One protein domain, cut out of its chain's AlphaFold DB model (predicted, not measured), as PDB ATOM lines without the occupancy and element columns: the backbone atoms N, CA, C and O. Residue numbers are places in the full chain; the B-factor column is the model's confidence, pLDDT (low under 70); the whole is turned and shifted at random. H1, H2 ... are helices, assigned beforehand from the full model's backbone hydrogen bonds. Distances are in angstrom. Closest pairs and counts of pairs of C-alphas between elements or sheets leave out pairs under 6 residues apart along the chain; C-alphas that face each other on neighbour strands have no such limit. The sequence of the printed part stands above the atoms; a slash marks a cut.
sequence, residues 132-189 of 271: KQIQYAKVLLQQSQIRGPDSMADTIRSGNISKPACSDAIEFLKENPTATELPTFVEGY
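AT A GLANCE: This is residues 132 to 189 of the 271 residues of an uncharacterized protein of bacterium (UniProt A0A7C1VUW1). Two helices, H1 and H3, lie side by side and run the same way, and a shorter third helix, H2, packs on H1 at a steep angle, so that the three centres make a triangle. After H3 a long stretch with no named element, residues 176 to 189, folds back past H2 and H3 towards the end of the domain where H3 begins. The printed part has 58 residues with three named helices, in the order H1, H2, H3, and no named strand; the class is all helix. The whole is compact, with a radius of gyration of the C-alphas of 10.0 A, and its C-alphas span 29 by 20 by 18 A.

IN THESE COORDINATES: The printed part begins with H1, residues 132 to 143, which measures 16.9 A from its first C-alpha, at (-34.329, 9.588, 4.152), to its last, at (-31.298, -2.795, 15.301). Residues 144 to 150 lead to H2, residues 151 to 158, a helix of eight residues and 10.5 A. Residues 159 to 162 then lead to H3, residues 163 to 175, the longest helix with 13 residues and 18.7 A. Its last C-alpha, that of Glu 175, is at (-21.131, 3.802, 17.096). Residues 176 to 189 follow with no named element.

HOW THE PARTS SIT: H1 and H3 touch, with 13 pairs of C-alphas within 8 A. Their closest C-alphas are those of Ala 137 and Ile 170, 5.3 A apart. They run the same way at a shallow tilt of 33 degrees, only just short of steep. H1 and H2 touch with 5 such pairs, the closest C-alphas being those of Lys 138 and Arg 157, 6.4 A apart. They run opposite ways at a steep tilt of 57 degrees. H2 and H3 are close but not clearly touching, with their closest C-alphas, those of Ile 156 and Cys 166, 7.4 A apart. Their lines are only just about perpendicular, at 71 degrees. In H1, H2 and H3 every backbone O of residue i is within hydrogen-bond range of the N of residue i+4 inside the helix.

THE WHOLE: The two C-alphas farthest apart are those of Gln 145 and Tyr 189, at 29.7 A, while the first and last printed C-alphas, those of Lys 132 and Tyr 189, are 20.2 A apart. The printed part has no cut. The link from H1 to H2 is short, with 7 residues, and the link from H2 to H3 is tight, with 4. The C-alphas of residues 176 to 189 lie 7 to 18 A from the mean of all C-alphas. The mean pLDDT of the printed part is 88.2, and no printed residue is under 70.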
ATOM      1  N   LYS A 132     -35.448  10.540   4.215       95.56
ATOM      2  CA  LYS A 132     -34.329   9.588   4.152       95.56
ATOM      3  C   LYS A 132     -33.574   9.481   5.479       95.56
ATOM      4  O   LYS A 132     -33.275   8.366   5.896       95.56
ATOM      5  N   GLN A 133     -33.281  10.605   6.139       93.88
ATOM      6  CA  GLN A 133     -32.624  10.606   7.453       93.88
ATOM      7  C   GLN A 133     -33.507   9.934   8.505       93.88
ATOM      8  O   GLN A 133     -33.046   9.022   9.185       93.88
ATOM      9  N   ILE A 134     -34.790  10.305   8.567       95.19
ATOM     10  CA  ILE A 134     -35.751   9.715   9.510       95.19
ATOM     11  C   ILE A 134     -35.838   8.201   9.304       95.19
ATOM     12  O   ILE A 134     -35.765   7.434  10.264       95.19
ATOM     13  N   GLN A 135     -35.965   7.751   8.052       96.31
ATOM     14  CA  GLN A 135     -36.050   6.325   7.755       96.31
ATOM     15  C   GLN A 135     -34.781   5.580   8.180       96.31
ATOM     16  O   GLN A 135     -34.870   4.485   8.732       96.31
ATOM     17  N   TYR A 136     -33.606   6.167   7.956       97.06
ATOM     18  CA  TYR A 136     -32.343   5.552   8.341       97.06
ATOM     19  C   TYR A 136     -32.171   5.472   9.866       97.06
ATOM     20  O   TYR A 136     -31.829   4.410  10.384       97.06
ATOM     21  N   ALA A 137     -32.510   6.542  10.593       94.56
ATOM     22  CA  ALA A 137     -32.507   6.555  12.056       94.56
ATOM     23  C   ALA A 137     -33.433   5.477  12.643       94.56
ATOM     24  O   ALA A 137     -33.044   4.756  13.559       94.56
ATOM     25  N   LYS A 138     -34.634   5.295  12.071       94.75
ATOM     26  CA  LYS A 138     -35.580   4.243  12.484       94.75
ATOM     27  C   LYS A 138     -35.018   2.833  12.302       94.75
ATOM     28  O   LYS A 138     -35.218   1.990  13.173       94.75
ATOM     29  N   VAL A 139     -34.315   2.577  11.196       95.06
ATOM     30  CA  VAL A 139     -33.675   1.275  10.939       95.06
ATOM     31  C   VAL A 139     -32.602   0.984  11.987       95.06
ATOM     32  O   VAL A 139     -32.603  -0.098  12.567       95.06
ATOM     33  N   LEU A 140     -31.730   1.953  12.274       94.25
ATOM     34  CA  LEU A 140     -30.690   1.801  13.295       94.25
ATOM     35  C   LEU A 140     -31.287   1.611  14.696       94.25
ATOM     36  O   LEU A 140     -30.865   0.728  15.439       94.25
ATOM     37  N   LEU A 141     -32.331   2.371  15.032       92.25
ATOM     38  CA  LEU A 141     -33.034   2.236  16.303       92.25
ATOM     39  C   LEU A 141     -33.650   0.837  16.460       92.25
ATOM     40  O   LEU A 141     -33.569   0.251  17.536       92.25
ATOM     41  N   GLN A 142     -34.215   0.264  15.393       91.06
ATOM     42  CA  GLN A 142     -34.756  -1.100  15.407       91.06
ATOM     43  C   GLN A 142     -33.672  -2.172  15.607       91.06
ATOM     44  O   GLN A 142     -33.953  -3.231  16.171       91.06
ATOM     45  N   GLN A 143     -32.453  -1.910  15.134       90.06
ATOM     46  CA  GLN A 143     -31.298  -2.795  15.301       90.06
ATOM     47  C   GLN A 143     -30.669  -2.701  16.701       90.06
ATOM     48  O   GLN A 143     -29.963  -3.624  17.103       90.06
ATOM     49  N   SER A 144     -30.953  -1.627  17.445       88.19
ATOM     50  CA  SER A 144     -30.465  -1.408  18.810       88.19
ATOM     51  C   SER A 144     -31.200  -2.243  19.876       88.19
ATOM     52  O   SER A 144     -32.134  -3.001  19.586       88.19
ATOM     53  N   GLN A 145     -30.802  -2.087  21.144       89.69
ATOM     54  CA  GLN A 145     -31.467  -2.716  22.292       89.69
ATOM     55  C   GLN A 145     -32.489  -1.799  22.994       89.69
ATOM     56  O   GLN A 145     -33.080  -2.203  23.998       89.69
ATOM     57  N   ILE A 146     -32.771  -0.608  22.453       86.19
ATOM     58  CA  ILE A 146     -33.738   0.351  23.012       86.19
ATOM     59  C   ILE A 146     -35.172  -0.136  22.749       86.19
ATOM     60  O   ILE A 146     -35.762   0.096  21.688       86.19
ATOM     61  N   ARG A 147     -35.740  -0.862  23.719       75.81
ATOM     62  CA  ARG A 147     -37.073  -1.496  23.611       75.81
ATOM     63  C   ARG A 147     -38.149  -0.867  24.502       75.81
ATOM     64  O   ARG A 147     -39.323  -1.182  24.323       75.81
ATOM     65  N   GLY A 148     -37.757  -0.013  25.447       73.62
ATOM     66  CA  GLY A 148     -38.646   0.646  26.406       73.62
ATOM     67  C   GLY A 148     -39.120   2.041  25.972       73.62
ATOM     68  O   GLY A 148     -38.760   2.502  24.882       73.62
ATOM     69  N   PRO A 149     -39.934   2.705  26.815       75.94
ATOM     70  CA  PRO A 149     -40.259   4.117  26.648       75.94
ATOM     71  C   PRO A 149     -38.979   4.943  26.784       75.94
ATOM     72  O   PRO A 149     -38.306   4.901  27.810       75.94
ATOM     73  N   ASP A 150     -38.649   5.671  25.728       85.69
ATOM     74  CA  ASP A 150     -37.500   6.564  25.660       85.69
ATOM     75  C   ASP A 150     -37.954   7.769  24.839       85.69
ATOM     76  O   ASP A 150     -38.394   7.619  23.696       85.69
ATOM     77  N   SER A 151     -37.902   8.954  25.452       84.75
ATOM     78  CA  SER A 151     -38.456  10.170  24.853       84.75
ATOM     79  C   SER A 151     -37.824  10.471  23.499       84.75
ATOM     80  O   SER A 151     -38.519  10.940  22.603       84.75
ATOM     81  N   MET A 152     -36.526  10.214  23.338       88.00
ATOM     82  CA  MET A 152     -35.820  10.499  22.098       88.00
ATOM     83  C   MET A 152     -36.112   9.429  21.043       88.00
ATOM     84  O   MET A 152     -36.339   9.741  19.872       88.00
ATOM     85  N   ALA A 153     -36.202   8.165  21.455       88.06
ATOM     86  CA  ALA A 153     -36.623   7.076  20.584       88.06
ATOM     87  C   ALA A 153     -38.046   7.309  20.053       88.06
ATOM     88  O   ALA A 153     -38.315   7.059  18.877       88.06
ATOM     89  N   ASP A 154     -38.948   7.831  20.885       89.75
ATOM     90  CA  ASP A 154     -40.312   8.189  20.495       89.75
ATOM     91  C   ASP A 154     -40.338   9.374  19.519       89.75
ATOM     92  O   ASP A 154     -41.050   9.318  18.509       89.75
ATOM     93  N   THR A 155     -39.489  10.386  19.724       89.25
ATOM     94  CA  THR A 155     -39.280  11.481  18.765       89.25
ATOM     95  C   THR A 155     -38.831  10.943  17.398       89.25
ATOM     96  O   THR A 155     -39.466  11.241  16.382       89.25
ATOM     97  N   ILE A 156     -37.832  10.050  17.352       90.25
ATOM     98  CA  ILE A 156     -37.366   9.404  16.108       90.25
ATOM     99  C   ILE A 156     -38.485   8.576  15.452       90.25
ATOM    100  O   ILE A 156     -38.694   8.652  14.236       90.25
ATOM    101  N   ARG A 157     -39.241   7.791  16.235       90.69
ATOM    102  CA  ARG A 157     -40.359   6.963  15.740       90.69
ATOM    103  C   ARG A 157     -41.471   7.816  15.132       90.69
ATOM    104  O   ARG A 157     -41.958   7.481  14.047       90.69
ATOM    105  N   SER A 158     -41.824   8.928  15.776       89.88
ATOM    106  CA  SER A 158     -42.823   9.878  15.271       89.88
ATOM    107  C   SER A 158     -42.366  10.584  13.987       89.88
ATOM    108  O   SER A 158     -43.193  10.948  13.157       89.88
ATOM    109  N   GLY A 159     -41.049  10.716  13.785       87.44
ATOM    110  CA  GLY A 159     -40.463  11.469  12.676       87.44
ATOM    111  C   GLY A 159     -40.467  12.983  12.892       87.44
ATOM    112  O   GLY A 159     -40.032  13.713  12.007       87.44
ATOM    113  N   ASN A 160     -40.920  13.458  14.053       88.50
ATOM    114  CA  ASN A 160     -40.874  14.865  14.437       88.50
ATOM    115  C   ASN A 160     -39.532  15.201  15.106       88.50
ATOM    116  O   ASN A 160     -39.497  15.570  16.275       88.50
ATOM    117  N   ILE A 161     -38.436  15.001  14.374       89.00
ATOM    118  CA  ILE A 161     -37.065  15.265  14.824       89.00
ATOM    119  C   ILE A 161     -36.395  16.241  13.860       89.00
ATOM    120  O   ILE A 161     -36.549  16.110  12.640       89.00
ATOM    121  N   SER A 162     -35.650  17.217  14.368       88.81
ATOM    122  CA  SER A 162     -34.880  18.120  13.511       88.81
ATOM    123  C   SER A 162     -33.723  17.427  12.797       88.81
ATOM    124  O   SER A 162     -33.235  16.355  13.168       88.81
ATOM    125  N   LYS A 163     -33.246  18.075  11.736       87.81
ATOM    126  CA  LYS A 163     -32.108  17.611  10.948       87.81
ATOM    127  C   LYS A 163     -30.817  17.441  11.775       87.81
ATOM    128  O   LYS A 163     -30.169  16.410  11.563       87.81
ATOM    129  N   PRO A 164     -30.417  18.370  12.672       84.56
ATOM    130  CA  PRO A 164     -29.252  18.186  13.540       84.56
ATOM    131  C   PRO A 164     -29.432  17.003  14.495       84.56
ATOM    132  O   PRO A 164     -28.687  16.036  14.363       84.56
ATOM    133  N   ALA A 165     -30.491  16.996  15.314       87.75
ATOM    134  CA  ALA A 165     -30.741  15.920  16.275       87.75
ATOM    135  C   ALA A 165     -30.810  14.534  15.614       87.75
ATOM    136  O   ALA A 165     -30.288  13.552  16.133       87.75
ATOM    137  N   CYS A 166     -31.415  14.441  14.426       91.19
ATOM    138  CA  CYS A 166     -31.475  13.185  13.684       91.19
ATOM    139  C   CYS A 166     -30.100  12.721  13.190       91.19
ATOM    140  O   CYS A 166     -29.874  11.517  13.082       91.19
ATOM    141  N   SER A 167     -29.202  13.647  12.847       90.81
ATOM    142  CA  SER A 167     -27.844  13.310  12.405       90.81
ATOM    143  C   SER A 167     -27.023  12.761  13.569       90.81
ATOM    144  O   SER A 167     -26.429  11.694  13.424       90.81
ATOM    145  N   ASP A 168     -27.104  13.410  14.731       89.00
ATOM    146  CA  ASP A 168     -26.411  12.984  15.950       89.00
ATOM    147  C   ASP A 168     -26.944  11.627  16.441       89.00
ATOM    148  O   ASP A 168     -26.176  10.729  16.782       89.00
ATOM    149  N   ALA A 169     -28.265  11.416  16.365       91.06
ATOM    150  CA  ALA A 169     -28.880  10.125  16.671       91.06
ATOM    151  C   ALA A 169     -28.381   8.998  15.758       91.06
ATOM    152  O   ALA A 169     -28.113   7.886  16.220       91.06
ATOM    153  N   ILE A 170     -28.254   9.269  14.455       94.12
ATOM    154  CA  ILE A 170     -27.721   8.305  13.487       94.12
ATOM    155  C   ILE A 170     -26.267   7.962  13.816       94.12
ATOM    156  O   ILE A 170     -25.899   6.789  13.764       94.12
ATOM    157  N   GLU A 171     -25.442   8.963  14.116       93.94
ATOM    158  CA  GLU A 171     -24.033   8.773  14.459       93.94
ATOM    159  C   GLU A 171     -23.886   7.938  15.734       93.94
ATOM    160  O   GLU A 171     -23.279   6.865  15.692       93.94
ATOM    161  N   PHE A 172     -24.578   8.326  16.809       92.62
ATOM    162  CA  PHE A 172     -24.574   7.599  18.076       92.62
ATOM    163  C   PHE A 172     -24.986   6.133  17.912       92.62
ATOM    164  O   PHE A 172     -24.304   5.240  18.414       92.62
ATOM    165  N   LEU A 173     -26.080   5.859  17.192       93.19
ATOM    166  CA  LEU A 173     -26.576   4.493  16.996       93.19
ATOM    167  C   LEU A 173     -25.632   3.633  16.142       93.19
ATOM    168  O   LEU A 173     -25.577   2.418  16.333       93.19
ATOM    169  N   LYS A 174     -24.887   4.235  15.205       93.94
ATOM    170  CA  LYS A 174     -23.859   3.522  14.427       93.94
ATOM    171  C   LYS A 174     -22.664   3.140  15.292       93.94
ATOM    172  O   LYS A 174     -22.117   2.055  15.113       93.94
ATOM    173  N   GLU A 175     -22.263   4.025  16.194       94.44
ATOM    174  CA  GLU A 175     -21.131   3.802  17.096       94.44
ATOM    175  C   GLU A 175     -21.492   2.886  18.271       94.44
ATOM    176  O   GLU A 175     -20.647   2.130  18.750       94.44
ATOM    177  N   ASN A 176     -22.760   2.892  18.694       91.19
ATOM    178  CA  ASN A 176     -23.246   2.198  19.885       91.19
ATOM    179  C   ASN A 176     -24.424   1.254  19.558       91.19
ATOM    180  O   ASN A 176     -25.535   1.441  20.061       91.19
ATOM    181  N   PRO A 177     -24.221   0.191  18.756       86.88
ATOM    182  CA  PRO A 177     -25.305  -0.693  18.310       86.88
ATOM    183  C   PRO A 177     -25.982  -1.469  19.450       86.88
ATOM    184  O   PRO A 177     -27.098  -1.959  19.297       86.88
ATOM    185  N   THR A 178     -25.328  -1.595  20.607       89.06
ATOM    186  CA  THR A 178     -25.868  -2.267  21.798       89.06
ATOM    187  C   THR A 178     -26.424  -1.296  22.837       89.06
ATOM    188  O   THR A 178     -26.689  -1.720  23.959       89.06
ATOM    189  N   ALA A 179     -26.575  -0.010  22.502       86.12
ATOM    190  CA  ALA A 179     -27.148   0.973  23.414       86.12
ATOM    191  C   ALA A 179     -28.552   0.548  23.874       86.12
ATOM    192  O   ALA A 179     -29.348   0.010  23.094       86.12
ATOM    193  N   THR A 180     -28.836   0.789  25.153       86.69
ATOM    194  CA  THR A 180     -30.124   0.499  25.800       86.69
ATOM    195  C   THR A 180     -30.968   1.751  26.029       86.69
ATOM    196  O   THR A 180     -32.164   1.627  26.281       86.69
ATOM    197  N   GLU A 181     -30.362   2.933  25.906       88.06
ATOM    198  CA  GLU A 181     -30.980   4.258  26.029       88.06
ATOM    199  C   GLU A 181     -30.342   5.231  25.025       88.06
ATOM    200  O   GLU A 181     -29.214   4.999  24.571       88.06
ATOM    201  N   LEU A 182     -31.066   6.293  24.660       85.88
ATOM    202  CA  LEU A 182     -30.521   7.388  23.855       85.88
ATOM    203  C   LEU A 182     -30.160   8.588  24.734       85.88
ATOM    204  O   LEU A 182     -30.931   8.953  25.623       85.88
ATOM    205  N   PRO A 183     -29.037   9.270  24.449       85.69
ATOM    206  CA  PRO A 183     -28.830  10.599  24.987       85.69
ATOM    207  C   PRO A 183     -29.848  11.573  24.377       85.69
ATOM    208  O   PRO A 183     -30.407  11.353  23.298       85.69
ATOM    209  N   THR A 184     -30.073  12.689  25.064       81.25
ATOM    210  CA  THR A 184     -30.851  13.790  24.498       81.25
ATOM    211  C   THR A 184     -30.019  14.489  23.430       81.25
ATOM    212  O   THR A 184     -29.007  15.104  23.746       81.25
ATOM    213  N   PHE A 185     -30.461  14.427  22.178       81.44
ATOM    214  CA  PHE A 185     -29.881  15.207  21.089       81.44
ATOM    215  C   PHE A 185     -30.493  16.604  21.042       81.44
ATOM    216  O   PHE A 185     -31.696  16.783  21.254       81.44
ATOM    217  N   VAL A 186     -29.660  17.599  20.756       71.06
ATOM    218  CA  VAL A 186     -30.098  18.989  20.651       71.06
ATOM    219  C   VAL A 186     -30.719  19.203  19.279       71.06
ATOM    220  O   VAL A 186     -30.127  18.857  18.259       71.06
ATOM    221  N   GLU A 187     -31.899  19.820  19.234       74.94
ATOM    222  CA  GLU A 187     -32.566  20.120  17.959       74.94
ATOM    223  C   GLU A 187     -31.708  21.043  17.063       74.94
ATOM    224  O   GLU A 187     -31.797  21.032  15.835       74.94
ATOM    225  N   GLY A 188     -30.818  21.815  17.690       73.25
ATOM    226  CA  GLY A 188     -29.986  22.819  17.047       73.25
ATOM    227  C   GLY A 188     -30.813  23.979  16.500       73.25
ATOM    228  O   GLY A 188     -32.039  23.970  16.534       73.25
ATOM    229  N   TYR A 189     -30.137  24.994  15.976       79.19
ATOM    230  CA  TYR A 189     -30.783  26.079  15.239       79.19
ATOM    231  C   TYR A 189     -30.126  26.212  13.878       79.19
ATOM    232  O   TYR A 189     -28.910  26.051  13.731       79.19
TER     233      TYR A 189